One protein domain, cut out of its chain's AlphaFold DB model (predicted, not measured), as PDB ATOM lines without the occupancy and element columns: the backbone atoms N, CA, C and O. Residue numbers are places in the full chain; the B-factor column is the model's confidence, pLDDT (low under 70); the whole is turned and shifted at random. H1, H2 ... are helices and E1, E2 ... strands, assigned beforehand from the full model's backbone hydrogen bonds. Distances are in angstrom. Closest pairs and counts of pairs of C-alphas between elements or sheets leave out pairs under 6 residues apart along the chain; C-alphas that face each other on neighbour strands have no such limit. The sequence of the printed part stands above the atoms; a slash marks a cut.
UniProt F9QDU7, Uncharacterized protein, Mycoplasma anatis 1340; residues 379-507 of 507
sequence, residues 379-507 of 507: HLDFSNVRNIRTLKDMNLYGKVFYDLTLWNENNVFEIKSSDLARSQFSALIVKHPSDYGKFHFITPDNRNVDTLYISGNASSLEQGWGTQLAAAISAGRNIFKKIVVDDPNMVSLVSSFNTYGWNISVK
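AT A GLANCE: This is residues 379 to 507 of the 507 residues of an uncharacterized protein of Mycoplasma anatis 1340 (UniProt F9QDU7). Two small parallel sheets, E3 E5 E6 E7 and E1 E2 E4, stand one beyond the other as two separate walls, with the longest helix, H3, near the middle of the domain and H4 covering part of the larger sheet at its E7 edge. H2 and one end of H3 come near the smaller sheet, H1 follows straight on from E3, and much of the rest is loop. The 129 printed residues hold four named helices and seven named strands, in the order E1 E2 E3 H1 H2 E4 E5 H3 E6 H4 E7; the class is mixed, helices and strands, with under half of the residues in named elements. The whole is compact, with a radius of gyration of the C-alphas of 13.7 A, and rounded, spanning 35 by 35 by 29 A.

HOW THE PARTS SIT: The larger sheet runs E3 (residues 412 to 416), E5 (451 to 455), E6 (482 to 485), E7 (503 to 506), with E3 and E7 as edge strands. N 413 and O 451 are 2.8 A apart, N 454 and O 484 2.9 A, N 483 and O 503 2.8 A. H4 (489 to 495) is on this sheet at a height over the sheet of 8.7 A, along the strands at 17 degrees to E6 on the local plane; it is over E6 and, only just, over E7, with 3 of its 7 C-alphas. The closest C-alphas of H4 and E7 are those of Val 491 and Ile 504, 6.8 A apart. E5, H3 (465 to 475), E6 and E6, H4, E7 are strand-helix-strand units, two parallel neighbour strands with a helix between them in the chain, each with a right-handed crossover. H3 only grazes both sheets. It touches H2 (425 to 428), with the C-alphas of Ser 426 and Ala 471 5.2 A apart, and only just touches H1 (417 to 420), with 3 pairs of C-alphas within 8 A, the closest Leu 420 and Trp 465 at 5.4 A. The smaller sheet runs E1 (379 to 382), E2 (403 to 407), E4 (438 to 442); N 382 and O 405 are 2.9 A apart, N 440 and O 404 2.8 A. E3 and E4 are apart. Every O i to N i+4 pair is within hydrogen-bond range in H3, 2 of 3 in H4; H1 and H2 are too short for such a pair.

IN THESE COORDINATES: E3 is 12.6 A long from first to last C-alpha, E5 12.2 A, E2 13.5 A, E4 13.4 A and H3 15.3 A. E1 begins at C-alpha 379 (75.340, 125.544, 97.655), H3 at C-alpha 465 (80.763, 110.685, 114.334), and E7 ends at C-alpha 506 (78.655, 121.444, 130.189).

THE WHOLE: The C-alphas farthest apart, those of Asp 445 and Gln 463, are 37.1 A apart. The printed part has no cut; the link from E1 to E2, 20 residues, is long. Mean pLDDT of the printed part is 93.1, and residues 430 to 434 are under 70.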
ATOM      1  N   HIS A 379      76.036 124.962  96.507       95.75
ATOM      2  CA  HIS A 379      75.340 125.544  97.655       95.75
ATOM      3  C   HIS A 379      73.973 124.877  97.827       95.75
ATOM      4  O   HIS A 379      73.149 124.888  96.911       95.75
ATOM      5  N   LEU A 380      73.736 124.290  99.001       97.81
ATOM      6  CA  LEU A 380      72.417 123.819  99.423       97.81
ATOM      7  C   LEU A 380      71.791 124.809 100.411       97.81
ATOM      8  O   LEU A 380      72.419 125.187 101.399       97.81
ATOM      9  N   ASP A 381      70.541 125.198 100.180       98.19
ATOM     10  CA  ASP A 381      69.799 126.110 101.045       98.19
ATOM     11  C   ASP A 381      68.489 125.472 101.529       98.19
ATOM     12  O   ASP A 381      67.542 125.255 100.769       98.19
ATOM     13  N   PHE A 382      68.440 125.198 102.834       98.06
ATOM     14  CA  PHE A 382      67.274 124.690 103.553       98.06
ATOM     15  C   PHE A 382      66.708 125.721 104.539       98.06
ATOM     16  O   PHE A 382      65.966 125.360 105.450       98.06
ATOM     17  N   SER A 383      67.025 127.009 104.377       96.38
ATOM     18  CA  SER A 383      66.520 128.088 105.244       96.38
ATOM     19  C   SER A 383      64.993 128.160 105.317       96.38
ATOM     20  O   SER A 383      64.449 128.566 106.342       96.38
ATOM     21  N   ASN A 384      64.283 127.724 104.273       95.69
ATOM     22  CA  ASN A 384      62.820 127.658 104.280       95.69
ATOM     23  C   ASN A 384      62.279 126.331 104.850       95.69
ATOM     24  O   ASN A 384      61.094 126.249 105.177       95.69
ATOM     25  N   VAL A 385      63.118 125.301 105.009       96.56
ATOM     26  CA  VAL A 385      62.729 123.952 105.449       96.56
ATOM     27  C   VAL A 385      63.091 123.763 106.922       96.56
ATOM     28  O   VAL A 385      64.089 123.144 107.288       96.56
ATOM     29  N   ARG A 386      62.271 124.340 107.806       94.12
ATOM     30  CA  ARG A 386      62.602 124.518 109.233       94.12
ATOM     31  C   ARG A 386      62.840 123.240 110.032       94.12
ATOM     32  O   ARG A 386      63.327 123.354 111.147       94.12
ATOM     33  N   ASN A 387      62.503 122.056 109.540       92.75
ATOM     34  CA  ASN A 387      62.794 120.778 110.200       92.75
ATOM     35  C   ASN A 387      64.137 120.163 109.766       92.75
ATOM     36  O   ASN A 387      64.597 119.215 110.398       92.75
ATOM     37  N   ILE A 388      64.782 120.695 108.726       95.06
ATOM     38  CA  ILE A 388      66.104 120.253 108.287       95.06
ATOM     39  C   ILE A 388      67.175 120.973 109.110       95.06
ATOM     40  O   ILE A 388      67.244 122.202 109.161       95.06
ATOM     41  N   ARG A 389      68.003 120.181 109.795       93.62
ATOM     42  CA  ARG A 389      69.128 120.656 110.625       93.62
ATOM     43  C   ARG A 389      70.473 120.078 110.200       93.62
ATOM     44  O   ARG A 389      71.512 120.577 110.606       93.62
ATOM     45  N   THR A 390      70.459 119.023 109.396       95.62
ATOM     46  CA  THR A 390      71.645 118.333 108.887       95.62
ATOM     47  C   THR A 390      71.335 117.799 107.487       95.62
ATOM     48  O   THR A 390      70.194 117.896 107.030       95.62
ATOM     49  N   LEU A 391      72.319 117.194 106.824       97.31
ATOM     50  CA  LEU A 391      72.126 116.486 105.555       97.31
ATOM     51  C   LEU A 391      71.720 115.013 105.771       97.31
ATOM     52  O   LEU A 391      71.805 114.200 104.851       97.31
ATOM     53  N   LYS A 392      71.293 114.640 106.985       96.19
ATOM     54  CA  LYS A 392      70.839 113.286 107.313       96.19
ATOM     55  C   LYS A 392      69.721 112.825 106.374       96.19
ATOM     56  O   LYS A 392      68.831 113.594 106.024       96.19
ATOM     57  N   ASP A 393      69.801 111.556 105.975       96.31
ATOM     58  CA  ASP A 393      68.857 110.866 105.083       96.31
ATOM     59  C   ASP A 393      68.760 111.449 103.652       96.31
ATOM     60  O   ASP A 393      67.891 111.053 102.869       96.31
ATOM     61  N   MET A 394      69.669 112.358 103.271       97.81
ATOM     62  CA  MET A 394      69.759 112.892 101.909       97.81
ATOM     63  C   MET A 394      70.677 112.047 101.020       97.81
ATOM     64  O   MET A 394      71.783 111.686 101.419       97.81
ATOM     65  N   ASN A 395      70.263 111.785  99.780       97.19
ATOM     66  CA  ASN A 395      71.118 111.180  98.767       97.19
ATOM     67  C   ASN A 395      71.870 112.275  98.001       97.19
ATOM     68  O   ASN A 395      71.321 112.925  97.114       97.19
ATOM     69  N   LEU A 396      73.137 112.473  98.363       96.31
ATOM     70  CA  LEU A 396      73.989 113.517  97.791       96.31
ATOM     71  C   LEU A 396      74.698 113.079  96.500       96.31
ATOM     72  O   LEU A 396      75.415 113.881  95.913       96.31
ATOM     73  N   TYR A 397      74.539 111.825  96.054       95.75
ATOM     74  CA  TYR A 397      75.144 111.298  94.817       95.75
ATOM     75  C   TYR A 397      76.661 111.544  94.707       95.75
ATOM     76  O   TYR A 397      77.190 111.867  93.639       95.75
ATOM     77  N   GLY A 398      77.362 111.435  95.840       92.56
ATOM     78  CA  GLY A 398      78.806 111.669  95.937       92.56
ATOM     79  C   GLY A 398      79.236 113.124  95.711       92.56
ATOM     80  O   GLY A 398      80.425 113.369  95.515       92.56
ATOM     81  N   LYS A 399      78.300 114.083  95.700       92.94
ATOM     82  CA  LYS A 399      78.606 115.512  95.576       92.94
ATOM     83  C   LYS A 399      79.058 116.099  96.909       92.94
ATOM     84  O   LYS A 399      78.637 115.659  97.978       92.94
ATOM     85  N   VAL A 400      79.914 117.110  96.808       92.31
ATOM     86  CA  VAL A 400      80.406 117.916  97.932       92.31
ATOM     87  C   VAL A 400      80.012 119.375  97.732       92.31
ATOM     88  O   VAL A 400      79.755 119.801  96.603       92.31
ATOM     89  N   PHE A 401      79.938 120.130  98.822       92.81
ATOM     90  CA  PHE A 401      79.332 121.457  98.847       92.81
ATOM     91  C   PHE A 401      80.240 122.470  99.542       92.81
ATOM     92  O   PHE A 401      80.918 122.162 100.521       92.81
ATOM     93  N   TYR A 402      80.233 123.690  99.016       91.62
ATOM     94  CA  TYR A 402      80.940 124.836  99.575       91.62
ATOM     95  C   TYR A 402      80.111 125.559 100.626       91.62
ATOM     96  O   TYR A 402      80.661 126.108 101.575       91.62
ATOM     97  N   ASP A 403      78.790 125.537 100.485       94.06
ATOM     98  CA  ASP A 403      77.903 126.331 101.316       94.06
ATOM     99  C   ASP A 403      76.665 125.507 101.689       94.06
ATOM    100  O   ASP A 403      76.052 124.839 100.851       94.06
ATOM    101  N   LEU A 404      76.297 125.554 102.969       97.25
ATOM    102  CA  LEU A 404      75.059 124.984 103.488       97.25
ATOM    103  C   LEU A 404      74.326 126.032 104.321       97.25
ATOM    104  O   LEU A 404      74.788 126.396 105.401       97.25
ATOM    105  N   THR A 405      73.168 126.479 103.841       97.94
ATOM    106  CA  THR A 405      72.287 127.377 104.595       97.94
ATOM    107  C   THR A 405      71.220 126.581 105.337       97.94
ATOM    108  O   THR A 405      70.495 125.789 104.734       97.94
ATOM    109  N   LEU A 406      71.086 126.820 106.639       97.62
ATOM    110  CA  LEU A 406      70.098 126.181 107.507       97.62
ATOM    111  C   LEU A 406      69.257 127.228 108.240       97.62
ATOM    112  O   LEU A 406      69.723 128.320 108.564       97.62
ATOM    113  N   TRP A 407      68.012 126.873 108.544       96.62
ATOM    114  CA  TRP A 407      67.211 127.625 109.507       96.62
ATOM    115  C   TRP A 407      67.669 127.324 110.938       96.62
ATOM    116  O   TRP A 407      67.911 126.160 111.272       96.62
ATOM    117  N   ASN A 408      67.719 128.343 111.796       96.25
ATOM    118  CA  ASN A 408      67.973 128.183 113.225       96.25
ATOM    119  C   ASN A 408      67.107 129.138 114.062       96.25
ATOM    120  O   ASN A 408      66.946 130.296 113.712       96.25
ATOM    121  N   GLU A 409      66.544 128.686 115.182       93.56
ATOM    122  CA  GLU A 409      65.574 129.496 115.954       93.56
ATOM    123  C   GLU A 409      66.226 130.580 116.831       93.56
ATOM    124  O   GLU A 409      65.582 131.551 117.233       93.56
ATOM    125  N   ASN A 410      67.496 130.409 117.189       94.00
ATOM    126  CA  ASN A 410      68.209 131.290 118.113       94.00
ATOM    127  C   ASN A 410      69.718 131.283 117.805       94.00
ATOM    128  O   ASN A 410      70.125 130.914 116.707       94.00
ATOM    129  N   ASN A 411      70.558 131.712 118.747       96.06
ATOM    130  CA  ASN A 411      72.011 131.756 118.569       96.06
ATOM    131  C   ASN A 411      72.723 130.398 118.784       96.06
ATOM    132  O   ASN A 411      73.946 130.318 118.665       96.06
ATOM    133  N   VAL A 412      71.976 129.335 119.097       96.94
ATOM    134  CA  VAL A 412      72.473 127.988 119.398       96.94
ATOM    135  C   VAL A 412      72.078 127.028 118.283       96.94
ATOM    136  O   VAL A 412      70.897 126.773 118.061       96.94
ATOM    137  N   PHE A 413      73.066 126.484 117.582       97.62
ATOM    138  CA  PHE A 413      72.868 125.427 116.598       97.62
ATOM    139  C   PHE A 413      73.073 124.061 117.252       97.62
ATOM    140  O   PHE A 413      74.166 123.755 117.726       97.62
ATOM    141  N   GLU A 414      72.019 123.249 117.289       97.25
ATOM    142  CA  GLU A 414      72.020 121.944 117.951       97.25
ATOM    143  C   GLU A 414      72.271 120.790 116.969       97.25
ATOM    144  O   GLU A 414      71.610 120.682 115.933       97.25
ATOM    145  N   ILE A 415      73.162 119.872 117.351       96.25
ATOM    146  CA  ILE A 415      73.327 118.553 116.740       96.25
ATOM    147  C   ILE A 415      73.161 117.493 117.828       96.25
ATOM    148  O   ILE A 415      73.903 117.472 118.807       96.25
ATOM    149  N   LYS A 416      72.229 116.559 117.643       96.19
ATOM    150  CA  LYS A 416      72.081 115.423 118.559       96.19
ATOM    151  C   LYS A 416      73.238 114.447 118.380       96.19
ATOM    152  O   LYS A 416      73.524 114.031 117.256       96.19
ATOM    153  N   SER A 417      73.850 114.016 119.479       95.38
ATOM    154  CA  SER A 417      74.887 112.969 119.510       95.38
ATOM    155  C   SER A 417      74.474 111.709 118.734       95.38
ATOM    156  O   SER A 417      75.248 111.216 117.915       95.38
ATOM    157  N   SER A 418      73.221 111.265 118.883       95.06
ATOM    158  CA  SER A 418      72.642 110.108 118.176       95.06
ATOM    159  C   SER A 418      72.448 110.293 116.662       95.06
ATOM    160  O   SER A 418      72.179 109.333 115.940       95.06
ATOM    161  N   ASP A 419      72.521 111.530 116.165       95.50
ATOM    162  CA  ASP A 419      72.383 111.855 114.741       95.50
ATOM    163  C   ASP A 419      73.712 112.283 114.109       95.50
ATOM    164  O   ASP A 419      73.812 112.362 112.884       95.50
ATOM    165  N   LEU A 420      74.747 112.537 114.916       95.75
ATOM    166  CA  LEU A 420      75.997 113.140 114.467       95.75
ATOM    167  C   LEU A 420      76.688 112.305 113.383       95.75
ATOM    168  O   LEU A 420      77.069 112.861 112.356       95.75
ATOM    169  N   ALA A 421      76.780 110.983 113.547       96.00
ATOM    170  CA  ALA A 421      77.375 110.091 112.544       96.00
ATOM    171  C   ALA A 421      76.616 110.077 111.206       96.00
ATOM    172  O   ALA A 421      77.219 109.884 110.151       96.00
ATOM    173  N   ARG A 422      75.304 110.337 111.238       95.88
ATOM    174  CA  ARG A 422      74.414 110.334 110.067       95.88
ATOM    175  C   ARG A 422      74.150 111.727 109.500       95.88
ATOM    176  O   ARG A 422      73.450 111.847 108.504       95.88
ATOM    177  N   SER A 423      74.712 112.775 110.098       96.56
ATOM    178  CA  SER A 423      74.491 114.175 109.704       96.56
ATOM    179  C   SER A 423      75.007 114.533 108.303       96.56
ATOM    180  O   SER A 423      74.558 115.525 107.730       96.56
ATOM    181  N   GLN A 424      75.937 113.737 107.761       96.19
ATOM    182  CA  GLN A 424      76.588 113.919 106.456       96.19
ATOM    183  C   GLN A 424      77.299 115.277 106.260       96.19
ATOM    184  O   GLN A 424      77.563 115.684 105.127       96.19
ATOM    185  N   PHE A 425      77.687 115.972 107.335       95.94
ATOM    186  CA  PHE A 425      78.490 117.198 107.253       95.94
ATOM    187  C   PHE A 425      79.848 117.017 106.575       95.94
ATOM    188  O   PHE A 425      80.387 117.985 106.049       95.94
ATOM    189  N   SER A 426      80.384 115.797 106.494       93.81
ATOM    190  CA  SER A 426      81.602 115.506 105.732       93.81
ATOM    191  C   SER A 426      81.501 115.879 104.246       93.81
ATOM    192  O   SER A 426      82.529 116.058 103.599       93.81
ATOM    193  N   ALA A 427      80.287 116.052 103.710       94.25
ATOM    194  CA  ALA A 427      80.067 116.601 102.373       94.25
ATOM    195  C   ALA A 427      80.494 118.079 102.230       94.25
ATOM    196  O   ALA A 427      80.582 118.569 101.109       94.25
ATOM    197  N   LEU A 428      80.786 118.777 103.335       91.38
ATOM    198  CA  LEU A 428      81.295 120.158 103.376       91.38
ATOM    199  C   LEU A 428      82.826 120.240 103.508       91.38
ATOM    200  O   LEU A 428      83.386 121.322 103.681       91.38
ATOM    201  N   ILE A 429      83.543 119.114 103.470       70.56
ATOM    202  CA  ILE A 429      85.004 119.130 103.606       70.56
ATOM    203  C   ILE A 429      85.625 119.532 102.267       70.56
ATOM    204  O   ILE A 429      85.706 118.718 101.345       70.56
ATOM    205  N   VAL A 430      86.128 120.765 102.178       61.75
ATOM    206  CA  VAL A 430      86.977 121.192 101.060       61.75
ATOM    207  C   VAL A 430      88.443 121.225 101.501       61.75
ATOM    208  O   VAL A 430      88.780 121.596 102.624       61.75
ATOM    209  N   LYS A 431      89.302 120.691 100.626       52.91
ATOM    210  CA  LYS A 431      90.651 120.173 100.909       52.91
ATOM    211  C   LYS A 431      91.761 121.240 100.941       52.91
ATOM    212  O   LYS A 431      92.930 120.871 100.848       52.91
ATOM    213  N   HIS A 432      91.446 122.533 101.069       55.56
ATOM    214  CA  HIS A 432      92.455 123.601 101.043       55.56
ATOM    215  C   HIS A 432      92.268 124.613 102.196       55.56
ATOM    216  O   HIS A 432      91.140 124.961 102.525       55.56
ATOM    217  N   PRO A 433      93.331 125.163 102.819       57.00
ATOM    218  CA  PRO A 433      93.191 126.099 103.949       57.00
ATOM    219  C   PRO A 433      92.303 127.328 103.663       57.00
ATOM    220  O   PRO A 433      91.579 127.809 104.546       57.00
ATOM    221  N   SER A 434      92.338 127.814 102.417       60.72
ATOM    222  CA  SER A 434      91.516 128.928 101.927       60.72
ATOM    223  C   SER A 434      90.189 128.507 101.287       60.72
ATOM    224  O   SER A 434      89.363 129.379 101.038       60.72
ATOM    225  N   ASP A 435      89.971 127.211 101.052       71.94
ATOM    226  CA  ASP A 435      88.788 126.676 100.378       71.94
ATOM    227  C   ASP A 435      88.191 125.552 101.237       71.94
ATOM    228  O   ASP A 435      88.712 124.439 101.284       71.94
ATOM    229  N   TYR A 436      87.152 125.893 101.999       81.88
ATOM    230  CA  TYR A 436      86.501 125.065 103.021       81.88
ATOM    231  C   TYR A 436      84.986 125.265 102.910       81.88
ATOM    232  O   TYR A 436      84.539 126.346 102.510       81.88
ATOM    233  N   GLY A 437      84.201 124.242 103.260       90.75
ATOM    234  CA  GLY A 437      82.749 124.382 103.320       90.75
ATOM    235  C   GLY A 437      82.328 125.333 104.436       90.75
ATOM    236  O   GLY A 437      83.052 125.502 105.411       90.75
ATOM    237  N   LYS A 438      81.171 125.975 104.298       93.50
ATOM    238  CA  LYS A 438      80.681 127.011 105.211       93.50
ATOM    239  C   LYS A 438      79.244 126.728 105.604       93.50
ATOM    240  O   LYS A 438      78.414 126.405 104.755       93.50
ATOM    241  N   PHE A 439      78.942 126.908 106.885       96.00
ATOM    242  CA  PHE A 439      77.555 127.065 107.299       96.00
ATOM    243  C   PHE A 439      77.091 128.502 107.074       96.00
ATOM    244  O   PHE A 439      77.850 129.457 107.219       96.00
ATOM    245  N   HIS A 440      75.807 128.644 106.782       96.38
ATOM    246  CA  HIS A 440      75.068 129.893 106.871       96.38
ATOM    247  C   HIS A 440      73.809 129.620 107.680       96.38
ATOM    248  O   HIS A 440      73.187 128.568 107.533       96.38
ATOM    249  N   PHE A 441      73.418 130.562 108.529       97.19
ATOM    250  CA  PHE A 441      72.215 130.420 109.338       97.19
ATOM    251  C   PHE A 441      71.260 131.569 109.064       97.19
ATOM    252  O   PHE A 441      71.658 132.731 109.083       97.19
ATOM    253  N   ILE A 442      69.997 131.226 108.833       95.94
ATOM    254  CA  ILE A 442      68.892 132.179 108.848       95.94
ATOM    255  C   ILE A 442      68.149 131.994 110.160       95.94
ATOM    256  O   ILE A 442      67.740 130.883 110.495       95.94
ATOM    257  N   THR A 443      67.984 133.087 110.895       94.69
ATOM    258  CA  THR A 443      67.322 133.103 112.200       94.69
ATOM    259  C   THR A 443      66.160 134.081 112.222       94.69
ATOM    260  O   THR A 443      66.225 135.090 111.510       94.69
ATOM    261  N   PRO A 444      65.161 133.888 113.100       91.00
ATOM    262  CA  PRO A 444      64.244 134.972 113.419       91.00
ATOM    263  C   PRO A 444      65.032 136.176 113.965       91.00
ATOM    264  O   PRO A 444      65.940 136.021 114.789       91.00
ATOM    265  N   ASP A 445      64.690 137.365 113.471       89.19
ATOM    266  CA  ASP A 445      65.253 138.662 113.877       89.19
ATOM    267  C   ASP A 445      66.761 138.856 113.607       89.19
ATOM    268  O   ASP A 445      67.400 139.686 114.250       89.19
ATOM    269  N   ASN A 446      67.348 138.113 112.655       88.00
ATOM    270  CA  ASN A 446      68.769 138.231 112.265       88.00
ATOM    271  C   ASN A 446      69.762 138.083 113.439       88.00
ATOM    272  O   ASN A 446      70.798 138.751 113.491       88.00
ATOM    273  N   ARG A 447      69.456 137.205 114.399       91.94
ATOM    274  CA  ARG A 447      70.368 136.847 115.487       91.94
ATOM    275  C   ARG A 447      71.571 136.064 114.959       91.94
ATOM    276  O   ARG A 447      71.437 135.091 114.225       91.94
ATOM    277  N   ASN A 448      72.765 136.442 115.404       94.00
ATOM    278  CA  ASN A 448      73.977 135.706 115.058       94.00
ATOM    279  C   ASN A 448      74.022 134.374 115.810       94.00
ATOM    280  O   ASN A 448      73.962 134.347 117.038       94.00
ATOM    281  N   VAL A 449      74.163 133.277 115.069       97.31
ATOM    282  CA  VAL A 449      74.505 131.974 115.645       97.31
ATOM    283  C   VAL A 449      75.969 131.996 116.063       97.31
ATOM    284  O   VAL A 449      76.832 132.340 115.263       97.31
ATOM    285  N   ASP A 450      76.248 131.637 117.312       97.44
ATOM    286  CA  ASP A 450      77.595 131.673 117.891       97.44
ATOM    287  C   ASP A 450      77.933 130.435 118.734       97.44
ATOM    288  O   ASP A 450      79.067 130.273 119.191       97.44
ATOM    289  N   THR A 451      76.965 129.542 118.924       98.19
ATOM    290  CA  THR A 451      77.090 128.388 119.807       98.19
ATOM    291  C   THR A 451      76.800 127.109 119.038       98.19
ATOM    292  O   THR A 451      75.717 126.960 118.475       98.19
ATOM    293  N   LEU A 452      77.745 126.169 119.064       98.06
ATOM    294  CA  LEU A 452      77.506 124.786 118.663       98.06
ATOM    295  C   LEU A 452      77.090 123.985 119.900       98.06
ATOM    296  O   LEU A 452      77.831 123.937 120.874       98.06
ATOM    297  N   TYR A 453      75.925 123.355 119.879       98.19
ATOM    298  CA  TYR A 453      75.437 122.525 120.975       98.19
ATOM    299  C   TYR A 453      75.357 121.067 120.529       98.19
ATOM    300  O   TYR A 453      74.654 120.751 119.574       98.19
ATOM    301  N   ILE A 454      76.080 120.183 121.216       97.38
ATOM    302  CA  ILE A 454      76.017 118.738 120.992       97.38
ATOM    303  C   ILE A 454      75.196 118.126 122.124       97.38
ATOM    304  O   ILE A 454      75.689 117.978 123.244       97.38
ATOM    305  N   SER A 455      73.936 117.809 121.838       97.25
ATOM    306  CA  SER A 455      72.992 117.314 122.843       97.25
ATOM    307  C   SER A 455      73.031 115.789 122.991       97.25
ATOM    308  O   SER A 455      73.287 115.046 122.036       97.25
ATOM    309  N   GLY A 456      72.758 115.295 124.198       96.44
ATOM    310  CA  GLY A 456      72.773 113.875 124.557       96.44
ATOM    311  C   GLY A 456      74.121 113.331 125.056       96.44
ATOM    312  O   GLY A 456      75.085 114.068 125.256       96.44
ATOM    313  N   ASN A 457      74.158 112.015 125.289       95.31
ATOM    314  CA  ASN A 457      75.248 111.330 125.991       95.31
ATOM    315  C   ASN A 457      76.370 110.853 125.066       95.31
ATOM    316  O   ASN A 457      76.143 110.493 123.911       95.31
ATOM    317  N   ALA A 458      77.568 110.716 125.633       94.44
ATOM    318  CA  ALA A 458      78.736 110.155 124.969       94.44
ATOM    319  C   ALA A 458      78.507 108.744 124.422       94.44
ATOM    320  O   ALA A 458      78.962 108.400 123.332       94.44
ATOM    321  N   SER A 459      77.767 107.936 125.181       94.81
ATOM    322  CA  SER A 459      77.413 106.563 124.829       94.81
ATOM    323  C   SER A 459      76.476 106.458 123.623       94.81
ATOM    324  O   SER A 459      76.352 105.377 123.057       94.81
ATOM    325  N   SER A 460      75.842 107.561 123.209       94.81
ATOM    326  CA  SER A 460      74.950 107.613 122.045       94.81
ATOM    327  C   SER A 460      75.682 107.866 120.724       94.81
ATOM    328  O   SER A 460      75.040 107.904 119.675       94.81
ATOM    329  N   LEU A 461      77.002 108.081 120.748       95.00
ATOM    330  CA  LEU A 461      77.783 108.316 119.538       95.00
ATOM    331  C   LEU A 461      77.939 107.032 118.713       95.00
ATOM    332  O   LEU A 461      78.549 106.055 119.142       95.00
ATOM    333  N   GLU A 462      77.440 107.071 117.481       95.56
ATOM    334  CA  GLU A 462      77.599 106.001 116.493       95.56
ATOM    335  C   GLU A 462      78.963 106.084 115.775       95.56
ATOM    336  O   GLU A 462      79.591 107.144 115.692       95.56
ATOM    337  N   GLN A 463      79.430 104.972 115.197       94.81
ATOM    338  CA  GLN A 463      80.681 104.932 114.429       94.81
ATOM    339  C   GLN A 463      80.692 105.981 113.301       94.81
ATOM    340  O   GLN A 463      79.733 106.116 112.549       94.81
ATOM    341  N   GLY A 464      81.805 106.712 113.157       92.75
ATOM    342  CA  GLY A 464      81.972 107.744 112.122       92.75
ATOM    343  C   GLY A 464      81.603 109.169 112.555       92.75
ATOM    344  O   GLY A 464      81.840 110.108 111.794       92.75
ATOM    345  N   TRP A 465      81.106 109.364 113.785       95.81
ATOM    346  CA  TRP A 465      80.763 110.685 114.334       95.81
ATOM    347  C   TRP A 465      81.908 111.710 114.249       95.81
ATOM    348  O   TRP A 465      81.664 112.873 113.934       95.81
ATOM    349  N   GLY A 466      83.158 111.288 114.477       94.69
ATOM    350  CA  GLY A 466      84.315 112.187 114.531       94.69
ATOM    351  C   GLY A 466      84.580 112.906 113.207       94.69
ATOM    352  O   GLY A 466      84.851 114.105 113.195       94.69
ATOM    353  N   THR A 467      84.421 112.216 112.074       93.56
ATOM    354  CA  THR A 467      84.555 112.828 110.740       93.56
ATOM    355  C   THR A 467      83.476 113.880 110.499       93.56
ATOM    356  O   THR A 467      83.757 114.937 109.935       93.56
ATOM    357  N   GLN A 468      82.251 113.614 110.954       95.69
ATOM    358  CA  GLN A 468      81.134 114.545 110.813       95.69
ATOM    359  C   GLN A 468      81.307 115.771 111.716       95.69
ATOM    360  O   GLN A 468      81.086 116.899 111.272       95.69
ATOM    361  N   LEU A 469      81.778 115.573 112.951       95.44
ATOM    362  CA  LEU A 469      82.083 116.670 113.865       95.44
ATOM    363  C   LEU A 469      83.222 117.546 113.343       95.44
ATOM    364  O   LEU A 469      83.098 118.768 113.356       95.44
ATOM    365  N   ALA A 470      84.305 116.940 112.852       93.38
ATOM    366  CA  ALA A 470      85.428 117.670 112.270       93.38
ATOM    367  C   ALA A 470      84.965 118.584 111.123       93.38
ATOM    368  O   ALA A 470      85.359 119.749 111.052       93.38
ATOM    369  N   ALA A 471      84.082 118.074 110.260       93.25
ATOM    370  CA  ALA A 471      83.501 118.853 109.175       93.25
ATOM    371  C   ALA A 471      82.621 120.003 109.688       93.25
ATOM    372  O   ALA A 471      82.764 121.129 109.218       93.25
ATOM    373  N   ALA A 472      81.765 119.750 110.682       94.81
ATOM    374  CA  ALA A 472      80.916 120.778 111.281       94.81
ATOM    375  C   ALA A 472      81.731 121.887 111.974       94.81
ATOM    376  O   ALA A 472      81.439 123.069 111.802       94.81
ATOM    377  N   ILE A 473      82.785 121.526 112.713       93.81
ATOM    378  CA  ILE A 473      83.703 122.485 113.347       93.81
ATOM    379  C   ILE A 473      84.431 123.310 112.280       93.81
ATOM    380  O   ILE A 473      84.490 124.535 112.391       93.81
ATOM    381  N   SER A 474      84.931 122.671 111.218       92.12
ATOM    382  CA  SER A 474      85.580 123.372 110.103       92.12
ATOM    383  C   SER A 474      84.628 124.353 109.409       92.12
ATOM    384  O   SER A 474      84.979 125.518 109.210       92.12
ATOM    385  N   ALA A 475      83.397 123.921 109.117       93.50
ATOM    386  CA  ALA A 475      82.393 124.753 108.459       93.50
ATOM    387  C   ALA A 475      81.877 125.898 109.337       93.50
ATOM    388  O   ALA A 475      81.536 126.973 108.837       93.50
ATOM    389  N   GLY A 476      81.866 125.692 110.652       93.94
ATOM    390  CA  GLY A 476      81.495 126.683 111.652       93.94
ATOM    391  C   GLY A 476      82.630 127.595 112.114       93.94
ATOM    392  O   GLY A 476      82.390 128.426 112.988       93.94
ATOM    393  N   ARG A 477      83.849 127.479 111.559       91.88
ATOM    394  CA  ARG A 477      85.069 128.113 112.105       91.88
ATOM    395  C   ARG A 477      84.975 129.627 112.341       91.88
ATOM    396  O   ARG A 477      85.578 130.156 113.268       91.88
ATOM    397  N   ASN A 478      84.201 130.317 111.504       91.94
ATOM    398  CA  ASN A 478      83.998 131.767 111.570       91.94
ATOM    399  C   ASN A 478      82.682 132.181 112.248       91.94
ATOM    400  O   ASN A 478      82.428 133.374 112.396       91.94
ATOM    401  N   ILE A 479      81.866 131.212 112.656       95.00
ATOM    402  CA  ILE A 479      80.519 131.408 113.199       95.00
ATOM    403  C   ILE A 479      80.549 131.142 114.699       95.00
ATOM    404  O   ILE A 479      80.299 132.040 115.501       95.00
ATOM    405  N   PHE A 480      80.933 129.924 115.088       96.94
ATOM    406  CA  PHE A 480      80.903 129.518 116.483       96.94
ATOM    407  C   PHE A 480      82.051 130.143 117.284       96.94
ATOM    408  O   PHE A 480      83.138 130.423 116.771       96.94
ATOM    409  N   LYS A 481      81.781 130.380 118.569       97.00
ATOM    410  CA  LYS A 481      82.719 130.895 119.578       97.00
ATOM    411  C   LYS A 481      82.839 129.964 120.783       97.00
ATOM    412  O   LYS A 481      83.816 130.044 121.527       97.00
ATOM    413  N   LYS A 482      81.850 129.092 120.979       97.50
ATOM    414  CA  LYS A 482      81.798 128.118 122.068       97.50
ATOM    415  C   LYS A 482      81.062 126.847 121.653       97.50
ATOM    416  O   LYS A 482      80.216 126.876 120.755       97.50
ATOM    417  N   ILE A 483      81.382 125.761 122.347       98.12
ATOM    418  CA  ILE A 483      80.702 124.476 122.262       98.12
ATOM    419  C   ILE A 483      80.026 124.188 123.603       98.12
ATOM    420  O   ILE A 483      80.640 124.314 124.660       98.12
ATOM    421  N   VAL A 484      78.761 123.788 123.559       98.31
ATOM    422  CA  VAL A 484      78.009 123.310 124.721       98.31
ATOM    423  C   VAL A 484      77.762 121.814 124.553       98.31
ATOM    424  O   VAL A 484      77.470 121.365 123.444       98.31
ATOM    425  N   VAL A 485      77.875 121.043 125.633       98.00
ATOM    426  CA  VAL A 485      77.571 119.601 125.664       98.00
ATOM    427  C   VAL A 485      76.698 119.265 126.876       98.00
ATOM    428  O   VAL A 485      76.780 119.959 127.886       98.00
ATOM    429  N   ASP A 486      75.877 118.215 126.799       97.25
ATOM    430  CA  ASP A 486      75.079 117.755 127.955       97.25
ATOM    431  C   ASP A 486      75.872 116.830 128.894       97.25
ATOM    432  O   ASP A 486      75.709 116.876 130.109       97.25
ATOM    433  N   ASP A 487      76.733 115.977 128.334       95.62
ATOM    434  CA  ASP A 487      77.480 114.954 129.073       95.62
ATOM    435  C   ASP A 487      78.934 115.404 129.309       95.62
ATOM    436  O   ASP A 487      79.650 115.677 128.339       95.62
ATOM    437  N   PRO A 488      79.431 115.438 130.561       95.25
ATOM    438  CA  PRO A 488      80.834 115.729 130.859       95.25
ATOM    439  C   PRO A 488      81.834 114.854 130.088       95.25
ATOM    440  O   PRO A 488      82.911 115.327 129.724       95.25
ATOM    441  N   ASN A 489      81.478 113.606 129.768       95.38
ATOM    442  CA  ASN A 489      82.326 112.713 128.974       95.38
ATOM    443  C   ASN A 489      82.480 113.180 127.512       95.38
ATOM    444  O   ASN A 489      83.417 112.761 126.832       95.38
ATOM    445  N   MET A 490      81.610 114.072 127.020       95.00
ATOM    446  CA  MET A 490      81.765 114.709 125.708       95.00
ATOM    447  C   MET A 490      82.832 115.780 125.664       95.00
ATOM    448  O   MET A 490      83.360 116.046 124.586       95.00
ATOM    449  N   VAL A 491      83.217 116.348 126.805       94.88
ATOM    450  CA  VAL A 491      84.228 117.407 126.834       94.88
ATOM    451  C   VAL A 491      85.549 116.902 126.256       94.88
ATOM    452  O   VAL A 491      86.099 117.547 125.365       94.88
ATOM    453  N   SER A 492      86.042 115.738 126.692       91.38
ATOM    454  CA  SER A 492      87.324 115.193 126.219       91.38
ATOM    455  C   SER A 492      87.277 114.801 124.740       91.38
ATOM    456  O   SER A 492      88.194 115.137 123.990       91.38
ATOM    457  N   LEU A 493      86.186 114.162 124.302       93.31
ATOM    458  CA  LEU A 493      86.002 113.740 122.913       93.31
ATOM    459  C   LEU A 493      85.868 114.919 121.952       93.31
ATOM    460  O   LEU A 493      86.411 114.872 120.857       93.31
ATOM    461  N   VAL A 494      85.165 115.983 122.332       92.75
ATOM    462  CA  VAL A 494      85.004 117.164 121.478       92.75
ATOM    463  C   VAL A 494      86.270 118.022 121.481       92.75
ATOM    464  O   VAL A 494      86.643 118.572 120.443       92.75
ATOM    465  N   SER A 495      86.978 118.090 122.615       92.81
ATOM    466  CA  SER A 495      88.235 118.840 122.739       92.81
ATOM    467  C   SER A 495      89.281 118.403 121.713       92.81
ATOM    468  O   SER A 495      89.984 119.260 121.181       92.81
ATOM    469  N   SER A 496      89.347 117.113 121.357       91.56
ATOM    470  CA  SER A 496      90.296 116.627 120.342       91.56
ATOM    471  C   SER A 496      90.024 117.151 118.927       91.56
ATOM    472  O   SER A 496      90.902 117.062 118.073       91.56
ATOM    473  N   PHE A 497      88.832 117.695 118.665       90.75
ATOM    474  CA  PHE A 497      88.454 118.287 117.376       90.75
ATOM    475  C   PHE A 497      88.377 119.816 117.408       90.75
ATOM    476  O   PHE A 497      88.233 120.436 116.357       90.75
ATOM    477  N   ASN A 498      88.473 120.442 118.584       90.19
ATOM    478  CA  ASN A 498      88.365 121.889 118.753       90.19
ATOM    479  C   ASN A 498      89.657 122.612 118.330       90.19
ATOM    480  O   ASN A 498      90.350 123.240 119.131       90.19
ATOM    481  N   THR A 499      89.975 122.551 117.040       88.00
ATOM    482  CA  THR A 499      91.184 123.152 116.455       88.00
ATOM    483  C   THR A 499      91.220 124.680 116.546       88.00
ATOM    484  O   THR A 499      92.254 125.280 116.269       88.00
ATOM    485  N   TYR A 500      90.101 125.319 116.904       90.50
ATOM    486  CA  TYR A 500      89.948 126.777 116.954       90.50
ATOM    487  C   TYR A 500      89.913 127.348 118.378       90.50
ATOM    488  O   TYR A 500      89.738 128.553 118.540       90.50
ATOM    489  N   GLY A 501      90.090 126.510 119.407       93.06
ATOM    490  CA  GLY A 501      90.207 126.967 120.795       93.06
ATOM    491  C   GLY A 501      88.926 127.582 121.366       93.06
ATOM    492  O   GLY A 501      88.991 128.468 122.215       93.06
ATOM    493  N   TRP A 502      87.755 127.146 120.898       96.50
ATOM    494  CA  TRP A 502      86.468 127.606 121.421       96.50
ATOM    495  C   TRP A 502      86.260 127.170 122.872       96.50
ATOM    496  O   TRP A 502      86.697 126.090 123.262       96.50
ATOM    497  N   ASN A 503      85.560 127.980 123.670       96.69
ATOM    498  CA  ASN A 503      85.218 127.589 125.040       96.69
ATOM    499  C   ASN A 503      84.276 126.370 125.012       96.69
ATOM    500  O   ASN A 503      83.313 126.381 124.247       96.69
ATOM    501  N   ILE A 504      84.545 125.342 125.820       97.31
ATOM    502  CA  ILE A 504      83.692 124.155 125.956       97.31
ATOM    503  C   ILE A 504      83.086 124.146 127.360       97.31
ATOM    504  O   ILE A 504      83.820 124.138 128.347       97.31
ATOM    505  N   SER A 505      81.756 124.108 127.453       97.19
ATOM    506  CA  SER A 505      81.029 124.055 128.728       97.19
ATOM    507  C   SER A 505      79.995 122.934 128.753       97.19
ATOM    508  O   SER A 505      79.363 122.645 127.736       97.19
ATOM    509  N   VAL A 506      79.780 122.353 129.932       96.06
ATOM    510  CA  VAL A 506      78.655 121.444 130.189       96.06
ATOM    511  C   VAL A 506      77.418 122.281 130.526       96.06
ATOM    512  O   VAL A 506      77.549 123.289 131.225       96.06
ATOM    513  N   LYS A 507      76.264 121.918 129.960       92.00
ATOM    514  CA  LYS A 507      74.991 122.632 130.126       92.00
ATOM    515  C   LYS A 507      74.391 122.485 131.521       92.00
ATOM    516  O   LYS A 507      74.502 121.383 132.098       92.00
TER     517      LYS A 507